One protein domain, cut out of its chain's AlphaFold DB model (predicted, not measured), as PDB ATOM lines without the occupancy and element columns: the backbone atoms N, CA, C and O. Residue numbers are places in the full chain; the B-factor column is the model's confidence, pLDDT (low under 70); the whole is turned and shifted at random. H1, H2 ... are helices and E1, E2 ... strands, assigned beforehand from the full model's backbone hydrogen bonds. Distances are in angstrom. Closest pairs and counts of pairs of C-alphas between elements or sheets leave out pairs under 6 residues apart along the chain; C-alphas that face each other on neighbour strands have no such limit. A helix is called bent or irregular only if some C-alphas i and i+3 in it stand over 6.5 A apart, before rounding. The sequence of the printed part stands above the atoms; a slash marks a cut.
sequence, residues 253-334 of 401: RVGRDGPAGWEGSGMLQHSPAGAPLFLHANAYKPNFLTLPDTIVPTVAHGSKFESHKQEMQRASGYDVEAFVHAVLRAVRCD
ATOM      1  N   ARG A 253     211.647 184.946  66.573       92.44
ATOM      2  CA  ARG A 253     210.227 185.182  66.286       92.44
ATOM      3  C   ARG A 253     209.473 183.857  66.295       92.44
ATOM      4  O   ARG A 253     209.754 182.988  65.477       92.44
ATOM      5  N   VAL A 254     208.459 183.732  67.147       90.81
ATOM      6  CA  VAL A 254     207.654 182.509  67.258       90.81
ATOM      7  C   VAL A 254     206.287 182.723  66.632       90.81
ATOM      8  O   VAL A 254     205.631 183.740  66.875       90.81
ATOM      9  N   GLY A 255     205.836 181.761  65.834       88.88
ATOM     10  CA  GLY A 255     204.575 181.867  65.115       88.88
ATOM     11  C   GLY A 255     204.182 180.593  64.384       88.88
ATOM     12  O   GLY A 255     204.640 179.491  64.704       88.88
ATOM     13  N   ARG A 256     203.350 180.760  63.363       84.12
ATOM     14  CA  ARG A 256     202.887 179.684  62.484       84.12
ATOM     15  C   ARG A 256     202.738 180.191  61.057       84.12
ATOM     16  O   ARG A 256     202.579 181.390  60.841       84.12
ATOM     17  N   ASP A 257     202.676 179.269  60.111       82.81
ATOM     18  CA  ASP A 257     202.268 179.592  58.747       82.81
ATOM     19  C   ASP A 257     200.739 179.700  58.665       82.81
ATOM     20  O   ASP A 257     199.997 178.773  59.012       82.81
ATOM     21  N   GLY A 258     200.261 180.871  58.250       76.75
ATOM     22  CA  GLY A 258     198.855 181.163  58.004       76.75
ATOM     23  C   GLY A 258     198.532 181.245  56.506       76.75
ATOM     24  O   GLY A 258     199.431 181.283  55.665       76.75
ATOM     25  N   PRO A 259     197.239 181.326  56.135       78.50
ATOM     26  CA  PRO A 259     196.818 181.460  54.736       78.50
ATOM     27  C   PRO A 259     197.389 182.694  54.020       78.50
ATOM     28  O   PRO A 259     197.498 182.697  52.799       78.50
ATOM     29  N   ALA A 260     197.723 183.749  54.772       83.00
ATOM     30  CA  ALA A 260     198.276 185.004  54.262       83.00
ATOM     31  C   ALA A 260     199.809 185.107  54.424       83.00
ATOM     32  O   ALA A 260     200.368 186.191  54.268       83.00
ATOM     33  N   GLY A 261     200.482 183.999  54.748       85.31
ATOM     34  CA  GLY A 261     201.907 183.954  55.067       85.31
ATOM     35  C   GLY A 261     202.170 183.755  56.560       85.31
ATOM     36  O   GLY A 261     201.282 183.364  57.318       85.31
ATOM     37  N   TRP A 262     203.410 183.998  56.978       85.25
ATOM     38  CA  TRP A 262     203.850 183.763  58.352       85.25
ATOM     39  C   TRP A 262     203.185 184.729  59.350       85.25
ATOM     40  O   TRP A 262     203.250 185.951  59.199       85.25
ATOM     41  N   GLU A 263     202.567 184.175  60.394       85.06
ATOM     42  CA  GLU A 263     201.853 184.891  61.454       85.06
ATOM     43  C   GLU A 263     202.639 184.825  62.773       85.06
ATOM     44  O   GLU A 263     202.714 183.781  63.429       85.06
ATOM     45  N   GLY A 264     203.193 185.964  63.195       85.00
ATOM     46  CA  GLY A 264     203.918 186.077  64.459       85.00
ATOM     47  C   GLY A 264     203.000 186.116  65.669       85.00
ATOM     48  O   GLY A 264     202.046 186.888  65.716       85.00
ATOM     49  N   SER A 265     203.323 185.301  66.667       85.75
ATOM     50  CA  SER A 265     202.515 185.123  67.874       85.75
ATOM     51  C   SER A 265     203.263 185.462  69.162       85.75
ATOM     52  O   SER A 265     202.617 185.820  70.150       85.75
ATOM     53  N   GLY A 266     204.596 185.388  69.164       91.25
ATOM     54  CA  GLY A 266     205.414 185.644  70.345       91.25
ATOM     55  C   GLY A 266     206.912 185.660  70.064       91.25
ATOM     56  O   GLY A 266     207.348 185.747  68.914       91.25
ATOM     57  N   MET A 267     207.678 185.583  71.144       94.38
ATOM     58  CA  MET A 267     209.126 185.717  71.173       94.38
ATOM     59  C   MET A 267     209.729 184.580  71.985       94.38
ATOM     60  O   MET A 267     209.256 184.283  73.082       94.38
ATOM     61  N   LEU A 268     210.776 183.967  71.448       96.06
ATOM     62  CA  LEU A 268     211.606 183.006  72.150       96.06
ATOM     63  C   LEU A 268     212.904 183.710  72.534       96.06
ATOM     64  O   LEU A 268     213.615 184.247  71.680       96.06
ATOM     65  N   GLN A 269     213.167 183.754  73.835       97.06
ATOM     66  CA  GLN A 269     214.307 184.444  74.424       97.06
ATOM     67  C   GLN A 269     215.110 183.479  75.294       97.06
ATOM     68  O   GLN A 269     214.582 182.503  75.834       97.06
ATOM     69  N   HIS A 270     216.409 183.738  75.395       97.31
ATOM     70  CA  HIS A 270     217.388 182.736  75.805       97.31
ATOM     71  C   HIS A 270     218.016 183.055  77.166       97.31
ATOM     72  O   HIS A 270     217.944 184.182  77.657       97.31
ATOM     73  N   SER A 271     218.636 182.054  77.780       96.56
ATOM     74  CA  SER A 271     219.536 182.217  78.922       96.56
ATOM     75  C   SER A 271     220.885 182.815  78.482       96.56
ATOM     76  O   SER A 271     221.175 182.845  77.281       96.56
ATOM     77  N   PRO A 272     221.760 183.236  79.419       95.06
ATOM     78  CA  PRO A 272     223.137 183.623  79.088       95.06
ATOM     79  C   PRO A 272     223.913 182.541  78.321       95.06
ATOM     80  O   PRO A 272     224.731 182.859  77.465       95.06
ATOM     81  N   ALA A 273     223.619 181.263  78.582       93.25
ATOM     82  CA  ALA A 273     224.210 180.124  77.879       93.25
ATOM     83  C   ALA A 273     223.605 179.867  76.480       93.25
ATOM     84  O   ALA A 273     223.991 178.908  75.815       93.25
ATOM     85  N   GLY A 274     222.642 180.681  76.035       94.06
ATOM     86  CA  GLY A 274     222.002 180.566  74.722       94.06
ATOM     87  C   GLY A 274     220.887 179.520  74.634       94.06
ATOM     88  O   GLY A 274     220.364 179.287  73.548       94.06
ATOM     89  N   ALA A 275     220.486 178.897  75.744       94.31
ATOM     90  CA  ALA A 275     219.375 177.944  75.752       94.31
ATOM     91  C   ALA A 275     218.021 178.677  75.784       94.31
ATOM     92  O   ALA A 275     217.918 179.684  76.489       94.31
ATOM     93  N   PRO A 276     216.967 178.196  75.096       96.44
ATOM     94  CA  PRO A 276     215.642 178.802  75.197       96.44
ATOM     95  C   PRO A 276     215.141 178.803  76.645       96.44
ATOM     96  O   PRO A 276     215.131 177.766  77.305       96.44
ATOM     97  N   LEU A 277     214.733 179.971  77.142       98.00
ATOM     98  CA  LEU A 277     214.373 180.161  78.549       98.00
ATOM     99  C   LEU A 277     212.996 180.797  78.736       98.00
ATOM    100  O   LEU A 277     212.311 180.466  79.699       98.00
ATOM    101  N   PHE A 278     212.572 181.664  77.822       97.94
ATOM    102  CA  PHE A 278     211.329 182.420  77.933       97.94
ATOM    103  C   PHE A 278     210.549 182.381  76.621       97.94
ATOM    104  O   PHE A 278     211.109 182.644  75.556       97.94
ATOM    105  N   LEU A 279     209.257 182.068  76.711       96.12
ATOM    106  CA  LEU A 279     208.282 182.209  75.635       96.12
ATOM    107  C   LEU A 279     207.324 183.352  75.982       96.12
ATOM    108  O   LEU A 279     206.387 183.172  76.760       96.12
ATOM    109  N   HIS A 280     207.542 184.515  75.379       94.81
ATOM    110  CA  HIS A 280     206.743 185.716  75.610       94.81
ATOM    111  C   HIS A 280     205.671 185.860  74.518       94.81
ATOM    112  O   HIS A 280     205.982 185.957  73.330       94.81
ATOM    113  N   ALA A 281     204.388 185.822  74.888       90.12
ATOM    114  CA  ALA A 281     203.276 185.877  73.938       90.12
ATOM    115  C   ALA A 281     202.836 187.320  73.610       90.12
ATOM    116  O   ALA A 281     202.303 188.018  74.463       90.12
ATOM    117  N   ASN A 282     202.918 187.723  72.335       84.88
ATOM    118  CA  ASN A 282     202.640 189.104  71.909       84.88
ATOM    119  C   ASN A 282     201.196 189.311  71.424       84.88
ATOM    120  O   ASN A 282     200.522 190.263  71.815       84.88
ATOM    121  N   ALA A 283     200.700 188.425  70.555       74.94
ATOM    122  CA  ALA A 283     199.378 188.582  69.934       74.94
ATOM    123  C   ALA A 283     198.289 187.779  70.661       74.94
ATOM    124  O   ALA A 283     197.135 188.202  70.771       74.94
ATOM    125  N   TYR A 284     198.656 186.606  71.177       75.81
ATOM    126  CA  TYR A 284     197.706 185.606  71.642       75.81
ATOM    127  C   TYR A 284     197.987 185.153  73.073       75.81
ATOM    128  O   TYR A 284     198.296 183.985  73.315       75.81
ATOM    129  N   LYS A 285     197.815 186.087  74.011       83.19
ATOM    130  CA  LYS A 285     198.078 185.888  75.441       83.19
ATOM    131  C   LYS A 285     197.378 184.631  75.992       83.19
ATOM    132  O   LYS A 285     196.210 184.408  75.638       83.19
ATOM    133  N   PRO A 286     198.044 183.836  76.851       76.62
ATOM    134  CA  PRO A 286     197.474 182.643  77.471       76.62
ATOM    135  C   PRO A 286     196.475 183.046  78.563       76.62
ATOM    136  O   PRO A 286     196.831 183.198  79.724       76.62
ATOM    137  N   ASN A 287     195.211 183.262  78.190       83.75
ATOM    138  CA  ASN A 287     194.164 183.633  79.140       83.75
ATOM    139  C   ASN A 287     192.866 182.862  78.900       83.75
ATOM    140  O   ASN A 287     192.638 182.309  77.826       83.75
ATOM    141  N   PHE A 288     191.978 182.861  79.895       81.75
ATOM    142  CA  PHE A 288     190.720 182.109  79.829       81.75
ATOM    143  C   PHE A 288     189.792 182.538  78.687       81.75
ATOM    144  O   PHE A 288     188.988 181.729  78.233       81.75
ATOM    145  N   LEU A 289     189.914 183.779  78.197       76.88
ATOM    146  CA  LEU A 289     189.082 184.315  77.114       76.88
ATOM    147  C   LEU A 289     189.561 183.877  75.722       76.88
ATOM    148  O   LEU A 289     188.820 184.024  74.752       76.88
ATOM    149  N   THR A 290     190.802 183.402  75.606       74.19
ATOM    150  CA  THR A 290     191.435 182.961  74.350       74.19
ATOM    151  C   THR A 290     191.818 181.480  74.373       74.19
ATOM    152  O   THR A 290     192.412 180.988  73.407       74.19
ATOM    153  N   LEU A 291     191.495 180.780  75.466       74.06
ATOM    154  CA  LEU A 291     191.764 179.362  75.662       74.06
ATOM    155  C   LEU A 291     190.774 178.518  74.834       74.06
ATOM    156  O   LEU A 291     189.566 178.640  75.053       74.06
ATOM    157  N   PRO A 292     191.248 177.667  73.906       68.88
ATOM    158  CA  PRO A 292     190.373 176.788  73.133       68.88
ATOM    159  C   PRO A 292     189.784 175.673  74.011       68.88
ATOM    160  O   PRO A 292     190.449 175.194  74.928       68.88
ATOM    161  N   ASP A 293     188.561 175.223  73.718       65.38
ATOM    162  CA  ASP A 293     187.889 174.170  74.505       65.38
ATOM    163  C   ASP A 293     188.529 172.785  74.291       65.38
ATOM    164  O   ASP A 293     188.596 171.962  75.204       65.38
ATOM    165  N   THR A 294     189.074 172.535  73.100       60.66
ATOM    166  CA  THR A 294     189.860 171.343  72.777       60.66
ATOM    167  C   THR A 294     191.173 171.739  72.115       60.66
ATOM    168  O   THR A 294     191.229 172.662  71.301       60.66
ATOM    169  N   ILE A 295     192.246 171.019  72.445       57.88
ATOM    170  CA  ILE A 295     193.448 171.009  71.613       57.88
ATOM    171  C   ILE A 295     193.148 170.010  70.500       57.88
ATOM    172  O   ILE A 295     193.205 168.806  70.733       57.88
ATOM    173  N   VAL A 296     192.723 170.488  69.328       52.03
ATOM    174  CA  VAL A 296     192.451 169.614  68.178       52.03
ATOM    175  C   VAL A 296     193.790 169.248  67.531       52.03
ATOM    176  O   VAL A 296     194.453 170.147  67.016       52.03
ATOM    177  N   PRO A 297     194.215 167.971  67.524       47.94
ATOM    178  CA  PRO A 297     195.538 167.603  67.015       47.94
ATOM    179  C   PRO A 297     195.646 167.499  65.484       47.94
ATOM    180  O   PRO A 297     196.641 166.972  65.001       47.94
ATOM    181  N   THR A 298     194.660 167.930  64.687       40.59
ATOM    182  CA  THR A 298     194.570 167.481  63.284       40.59
ATOM    183  C   THR A 298     194.241 168.562  62.234       40.59
ATOM    184  O   THR A 298     193.124 169.050  62.108       40.59
ATOM    185  N   VAL A 299     195.252 168.825  61.391       39.78
ATOM    186  CA  VAL A 299     195.197 169.053  59.923       39.78
ATOM    187  C   VAL A 299     194.705 170.407  59.366       39.78
ATOM    188  O   VAL A 299     194.906 170.656  58.183       39.78
ATOM    189  N   ALA A 300     194.212 171.371  60.149       40.53
ATOM    190  CA  ALA A 300     194.029 172.735  59.616       40.53
ATOM    191  C   ALA A 300     194.292 173.821  60.668       40.53
ATOM    192  O   ALA A 300     193.435 174.128  61.490       40.53
ATOM    193  N   HIS A 301     195.480 174.426  60.573       44.16
ATOM    194  CA  HIS A 301     196.013 175.527  61.386       44.16
ATOM    195  C   HIS A 301     196.515 175.118  62.771       44.16
ATOM    196  O   HIS A 301     195.795 175.177  63.765       44.16
ATOM    197  N   GLY A 302     197.800 174.743  62.784       53.31
ATOM    198  CA  GLY A 302     198.583 174.364  63.950       53.31
ATOM    199  C   GLY A 302     198.588 175.392  65.073       53.31
ATOM    200  O   GLY A 302     198.005 176.485  65.000       53.31
ATOM    201  N   SER A 303     199.248 174.986  66.146       61.31
ATOM    202  CA  SER A 303     199.409 175.799  67.334       61.31
ATOM    203  C   SER A 303     199.964 177.192  67.018       61.31
ATOM    204  O   SER A 303     200.585 177.429  65.980       61.31
ATOM    205  N   LYS A 304     199.732 178.159  67.915       71.88
ATOM    206  CA  LYS A 304     200.212 179.544  67.737       71.88
ATOM    207  C   LYS A 304     201.736 179.604  67.582       71.88
ATOM    208  O   LYS A 304     202.244 180.570  67.020       71.88
ATOM    209  N   PHE A 305     202.439 178.578  68.053       79.44
ATOM    210  CA  PHE A 305     203.890 178.499  68.071       79.44
ATOM    211  C   PHE A 305     204.439 177.276  67.314       79.44
ATOM    212  O   PHE A 305     205.551 176.824  67.589       79.44
ATOM    213  N   GLU A 306     203.681 176.755  66.342       80.00
ATOM    214  CA  GLU A 306     203.956 175.482  65.657       80.00
ATOM    215  C   GLU A 306     205.380 175.388  65.101       80.00
ATOM    216  O   GLU A 306     206.070 174.393  65.316       80.00
ATOM    217  N   SER A 307     205.843 176.464  64.459       83.06
ATOM    218  CA  SER A 307     207.168 176.542  63.829       83.06
ATOM    219  C   SER A 307     208.335 176.200  64.769       83.06
ATOM    220  O   SER A 307     209.337 175.665  64.311       83.06
ATOM    221  N   HIS A 308     208.199 176.454  66.075       88.50
ATOM    222  CA  HIS A 308     209.256 176.239  67.076       88.50
ATOM    223  C   HIS A 308     208.843 175.225  68.152       88.50
ATOM    224  O   HIS A 308     209.513 175.074  69.175       88.50
ATOM    225  N   LYS A 309     207.745 174.491  67.935       87.00
ATOM    226  CA  LYS A 309     207.172 173.580  68.930       87.00
ATOM    227  C   LYS A 309     208.180 172.545  69.431       87.00
ATOM    228  O   LYS A 309     208.327 172.365  70.636       87.00
ATOM    229  N   GLN A 310     208.916 171.907  68.520       89.44
ATOM    230  CA  GLN A 310     209.912 170.887  68.867       89.44
ATOM    231  C   GLN A 310     211.109 171.456  69.637       89.44
ATOM    232  O   GLN A 310     211.718 170.756  70.442       89.44
ATOM    233  N   GLU A 311     211.499 172.698  69.361       90.88
ATOM    234  CA  GLU A 311     212.585 173.365  70.077       90.88
ATOM    235  C   GLU A 311     212.159 173.698  71.504       90.88
ATOM    236  O   GLU A 311     212.836 173.310  72.454       90.88
ATOM    237  N   MET A 312     210.982 174.304  71.667       92.00
ATOM    238  CA  MET A 312     210.429 174.610  72.986       92.00
ATOM    239  C   MET A 312     210.178 173.346  73.812       92.00
ATOM    240  O   MET A 312     210.441 173.344  75.009       92.00
ATOM    241  N   GLN A 313     209.704 172.264  73.183       92.94
ATOM    242  CA  GLN A 313     209.521 170.965  73.839       92.94
ATOM    243  C   GLN A 313     210.839 170.366  74.326       92.94
ATOM    244  O   GLN A 313     210.898 169.826  75.428       92.94
ATOM    245  N   ARG A 314     211.902 170.464  73.520       93.50
ATOM    246  CA  ARG A 314     213.238 170.007  73.919       93.50
ATOM    247  C   ARG A 314     213.804 170.850  75.057       93.50
ATOM    248  O   ARG A 314     214.367 170.281  75.983       93.50
ATOM    249  N   ALA A 315     213.628 172.169  75.000       93.12
ATOM    250  CA  ALA A 315     214.104 173.084  76.034       93.12
ATOM    251  C   ALA A 315     213.392 172.861  77.377       93.12
ATOM    252  O   ALA A 315     214.043 172.794  78.414       93.12
ATOM    253  N   SER A 316     212.069 172.690  77.350       94.25
ATOM    254  CA  SER A 316     211.259 172.537  78.561       94.25
ATOM    255  C   SER A 316     211.159 171.112  79.086       94.25
ATOM    256  O   SER A 316     210.795 170.916  80.245       94.25
ATOM    257  N   GLY A 317     211.434 170.118  78.242       95.44
ATOM    258  CA  GLY A 317     211.210 168.706  78.531       95.44
ATOM    259  C   GLY A 317     209.739 168.270  78.448       95.44
ATOM    260  O   GLY A 317     209.420 167.159  78.868       95.44
ATOM    261  N   TYR A 318     208.823 169.115  77.954       92.56
ATOM    262  CA  TYR A 318     207.402 168.775  77.786       92.56
ATOM    263  C   TYR A 318     206.693 169.634  76.728       92.56
ATOM    264  O   TYR A 318     207.179 170.671  76.290       92.56
ATOM    265  N   ASP A 319     205.482 169.235  76.329       90.62
ATOM    266  CA  ASP A 319     204.619 170.092  75.509       90.62
ATOM    267  C   ASP A 319     204.083 171.268  76.343       90.62
ATOM    268  O   ASP A 319     203.147 171.129  77.132       90.62
ATOM    269  N   VAL A 320     204.727 172.428  76.184       90.00
ATOM    270  CA  VAL A 320     204.436 173.657  76.936       90.00
ATOM    271  C   VAL A 320     203.023 174.147  76.673       90.00
ATOM    272  O   VAL A 320     202.343 174.575  77.602       90.00
ATOM    273  N   GLU A 321     202.551 174.052  75.434       86.81
ATOM    274  CA  GLU A 321     201.210 174.499  75.078       86.81
ATOM    275  C   GLU A 321     200.149 173.594  75.693       86.81
ATOM    276  O   GLU A 321     199.177 174.089  76.265       86.81
ATOM    277  N   ALA A 322     200.358 172.275  75.629       86.50
ATOM    278  CA  ALA A 322     199.474 171.311  76.272       86.50
ATOM    279  C   ALA A 322     199.463 171.491  77.795       86.50
ATOM    280  O   ALA A 322     198.404 171.433  78.418       86.50
ATOM    281  N   PHE A 323     200.622 171.767  78.398       90.38
ATOM    282  CA  PHE A 323     200.731 172.039  79.827       90.38
ATOM    283  C   PHE A 323     199.996 173.323  80.232       90.38
ATOM    284  O   PHE A 323     199.168 173.285  81.142       90.38
ATOM    285  N   VAL A 324     200.247 174.442  79.545       89.62
ATOM    286  CA  VAL A 324     199.547 175.711  79.807       89.62
ATOM    287  C   VAL A 324     198.044 175.535  79.610       89.62
ATOM    288  O   VAL A 324     197.261 175.993  80.441       89.62
ATOM    289  N   HIS A 325     197.624 174.833  78.555       87.38
ATOM    290  CA  HIS A 325     196.212 174.540  78.324       87.38
ATOM    291  C   HIS A 325     195.592 173.752  79.475       87.38
ATOM    292  O   HIS A 325     194.549 174.158  79.981       87.38
ATOM    293  N   ALA A 326     196.250 172.683  79.929       87.62
ATOM    294  CA  ALA A 326     195.768 171.853  81.026       87.62
ATOM    295  C   ALA A 326     195.627 172.648  82.333       87.62
ATOM    296  O   ALA A 326     194.583 172.567  82.981       87.62
ATOM    297  N   VAL A 327     196.630 173.462  82.687       89.00
ATOM    298  CA  VAL A 327     196.598 174.326  83.881       89.00
ATOM    299  C   VAL A 327     195.428 175.304  83.811       89.00
ATOM    300  O   VAL A 327     194.618 175.382  84.735       89.00
ATOM    301  N   LEU A 328     195.305 176.035  82.700       88.19
ATOM    302  CA  LEU A 328     194.251 177.033  82.552       88.19
ATOM    303  C   LEU A 328     192.864 176.396  82.477       88.19
ATOM    304  O   LEU A 328     191.914 176.951  83.022       88.19
ATOM    305  N   ARG A 329     192.728 175.238  81.828       84.62
ATOM    306  CA  ARG A 329     191.450 174.531  81.728       84.62
ATOM    307  C   ARG A 329     190.988 174.015  83.084       84.62
ATOM    308  O   ARG A 329     189.814 174.180  83.401       84.62
ATOM    309  N   ALA A 330     191.894 173.453  83.884       82.69
ATOM    310  CA  ALA A 330     191.572 172.966  85.223       82.69
ATOM    311  C   ALA A 330     190.986 174.080  86.105       82.69
ATOM    312  O   ALA A 330     189.986 173.864  86.779       82.69
ATOM    313  N   VAL A 331     191.557 175.288  86.041       85.25
ATOM    314  CA  VAL A 331     191.070 176.438  86.819       85.25
ATOM    315  C   VAL A 331     189.833 177.087  86.197       85.25
ATOM    316  O   VAL A 331     188.916 177.460  86.921       85.25
ATOM    317  N   ARG A 332     189.755 177.193  84.862       81.00
ATOM    318  CA  ARG A 332     188.579 177.750  84.162       81.00
ATOM    319  C   ARG A 332     187.301 176.958  84.447       81.00
ATOM    320  O   ARG A 332     186.224 177.539  84.365       81.00
ATOM    321  N   CYS A 333     187.426 175.667  84.746       76.38
ATOM    322  CA  CYS A 333     186.301 174.793  85.063       76.38
ATOM    323  C   CYS A 333     185.818 174.858  86.512       76.38
ATOM    324  O   CYS A 333     184.816 174.226  86.839       76.38
ATOM    325  N   ASP A 334     186.475 175.637  87.369       80.25
ATOM    326  CA  ASP A 334     185.923 175.967  88.675       80.25
ATOM    327  C   ASP A 334     184.668 176.840  88.521       80.25
ATOM    328  O   ASP A 334     184.681 177.810  87.765       80.25
TER     329      ASP A 334
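This is residues 253 to 334 of the 401 residues of a protein of Tetraselmis chuii (UniProt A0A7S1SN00). Picture a small sheet of three strands with a bend across it, one face covered by the short helix H1, while a second helix, H2, turns a corner at the end of H1 and leads away from the sheet. A long loop, residues 282 to 305, swings out from the end of E3 on the side towards which H2 runs and comes back to the beginning of H1. The printed part has 82 residues with three named strands and then two named helices, in the order E1, E2, E3, H1, H2; the sheet's order is E1, E2, E3, antiparallel throughout, and the class is mixed, helices and strands. The whole is compact, with a radius of gyration of the C-alphas of 13.2 A, and the C-alphas span 40 by 32 by 21 A.

Find C-alpha 253 at (210.227, 185.182, 66.286); from there strand E1 runs through residues 253 to 258. After a tight link of 2 residues, look at residues 261 to 270, strand E2, the longest strand, 25.9 A from first to last C-alpha; it bends by 63 degrees at residue 265 and ends with C-alpha 270 at (217.388, 182.736, 75.805). Strand E3 follows at residues 276 to 281, 14.3 A long. Pass along residues 282 to 305, which hold no named element, to helix H1, residues 306 to 316, 15.1 A long. H1 is irregular: C-alphas 307 and 310 are 8.1 A apart, against about 5 A in a regular helix, and its line is a rough one. Helix H2, residues 320 to 332, is 17.9 A long, and its last C-alpha, 332, stands at (188.579, 177.750, 84.162).

Begin with the sheet, a meander, each strand the antiparallel neighbour of the one before; E1 and E3 are its edge strands and E2 is the inner one. E1 and E2 form a hairpin, their directions at 159 degrees; N 254 and O 266 are 2.9 A apart and N 263 and O 256 are 2.8 A apart, within hydrogen-bond range. E2 and E3 form a hairpin too, at 133 degrees; look for N 267 and O 280, 2.8 A apart, and N 278 and O 269, 2.9 A apart. H1 is on this sheet at a height over the sheet of 7.4 A, and on the local plane its line and that of E1 stand at 0 degrees, along the strands. It lies only just over E1 and E3, with 3 of its C-alphas falling on each. The closest C-alphas of E1 and H1 are those of Arg 256 and Glu 306, 5.4 A apart; those of E3 and H1 are Pro 276 and Ala 315, 6.0 A apart. H1 and H2 are close but not clearly touching, their closest C-alphas, Gln 313 and Val 320, being 6.5 A apart, and their lines are about perpendicular at 87 degrees. H2 is not on the sheet and is apart from E1, E2 and E3. In H2 every O i to N i+4 pair is within hydrogen-bond range; in H1 it is 5 of 7.

Measure from Ala 273 to Asp 334 for the two C-alphas farthest apart, 40.0 A. The printed part has no cut. The link from E3 to H1, 24 residues, is long, while those from E1 to E2, E2 to E3 and H1 to H2 are tight. The mean pLDDT of the printed part is 82.3; look at residues 292 to 303, within that long link, for the 12 printed residues under 70, where the model's confidence is low.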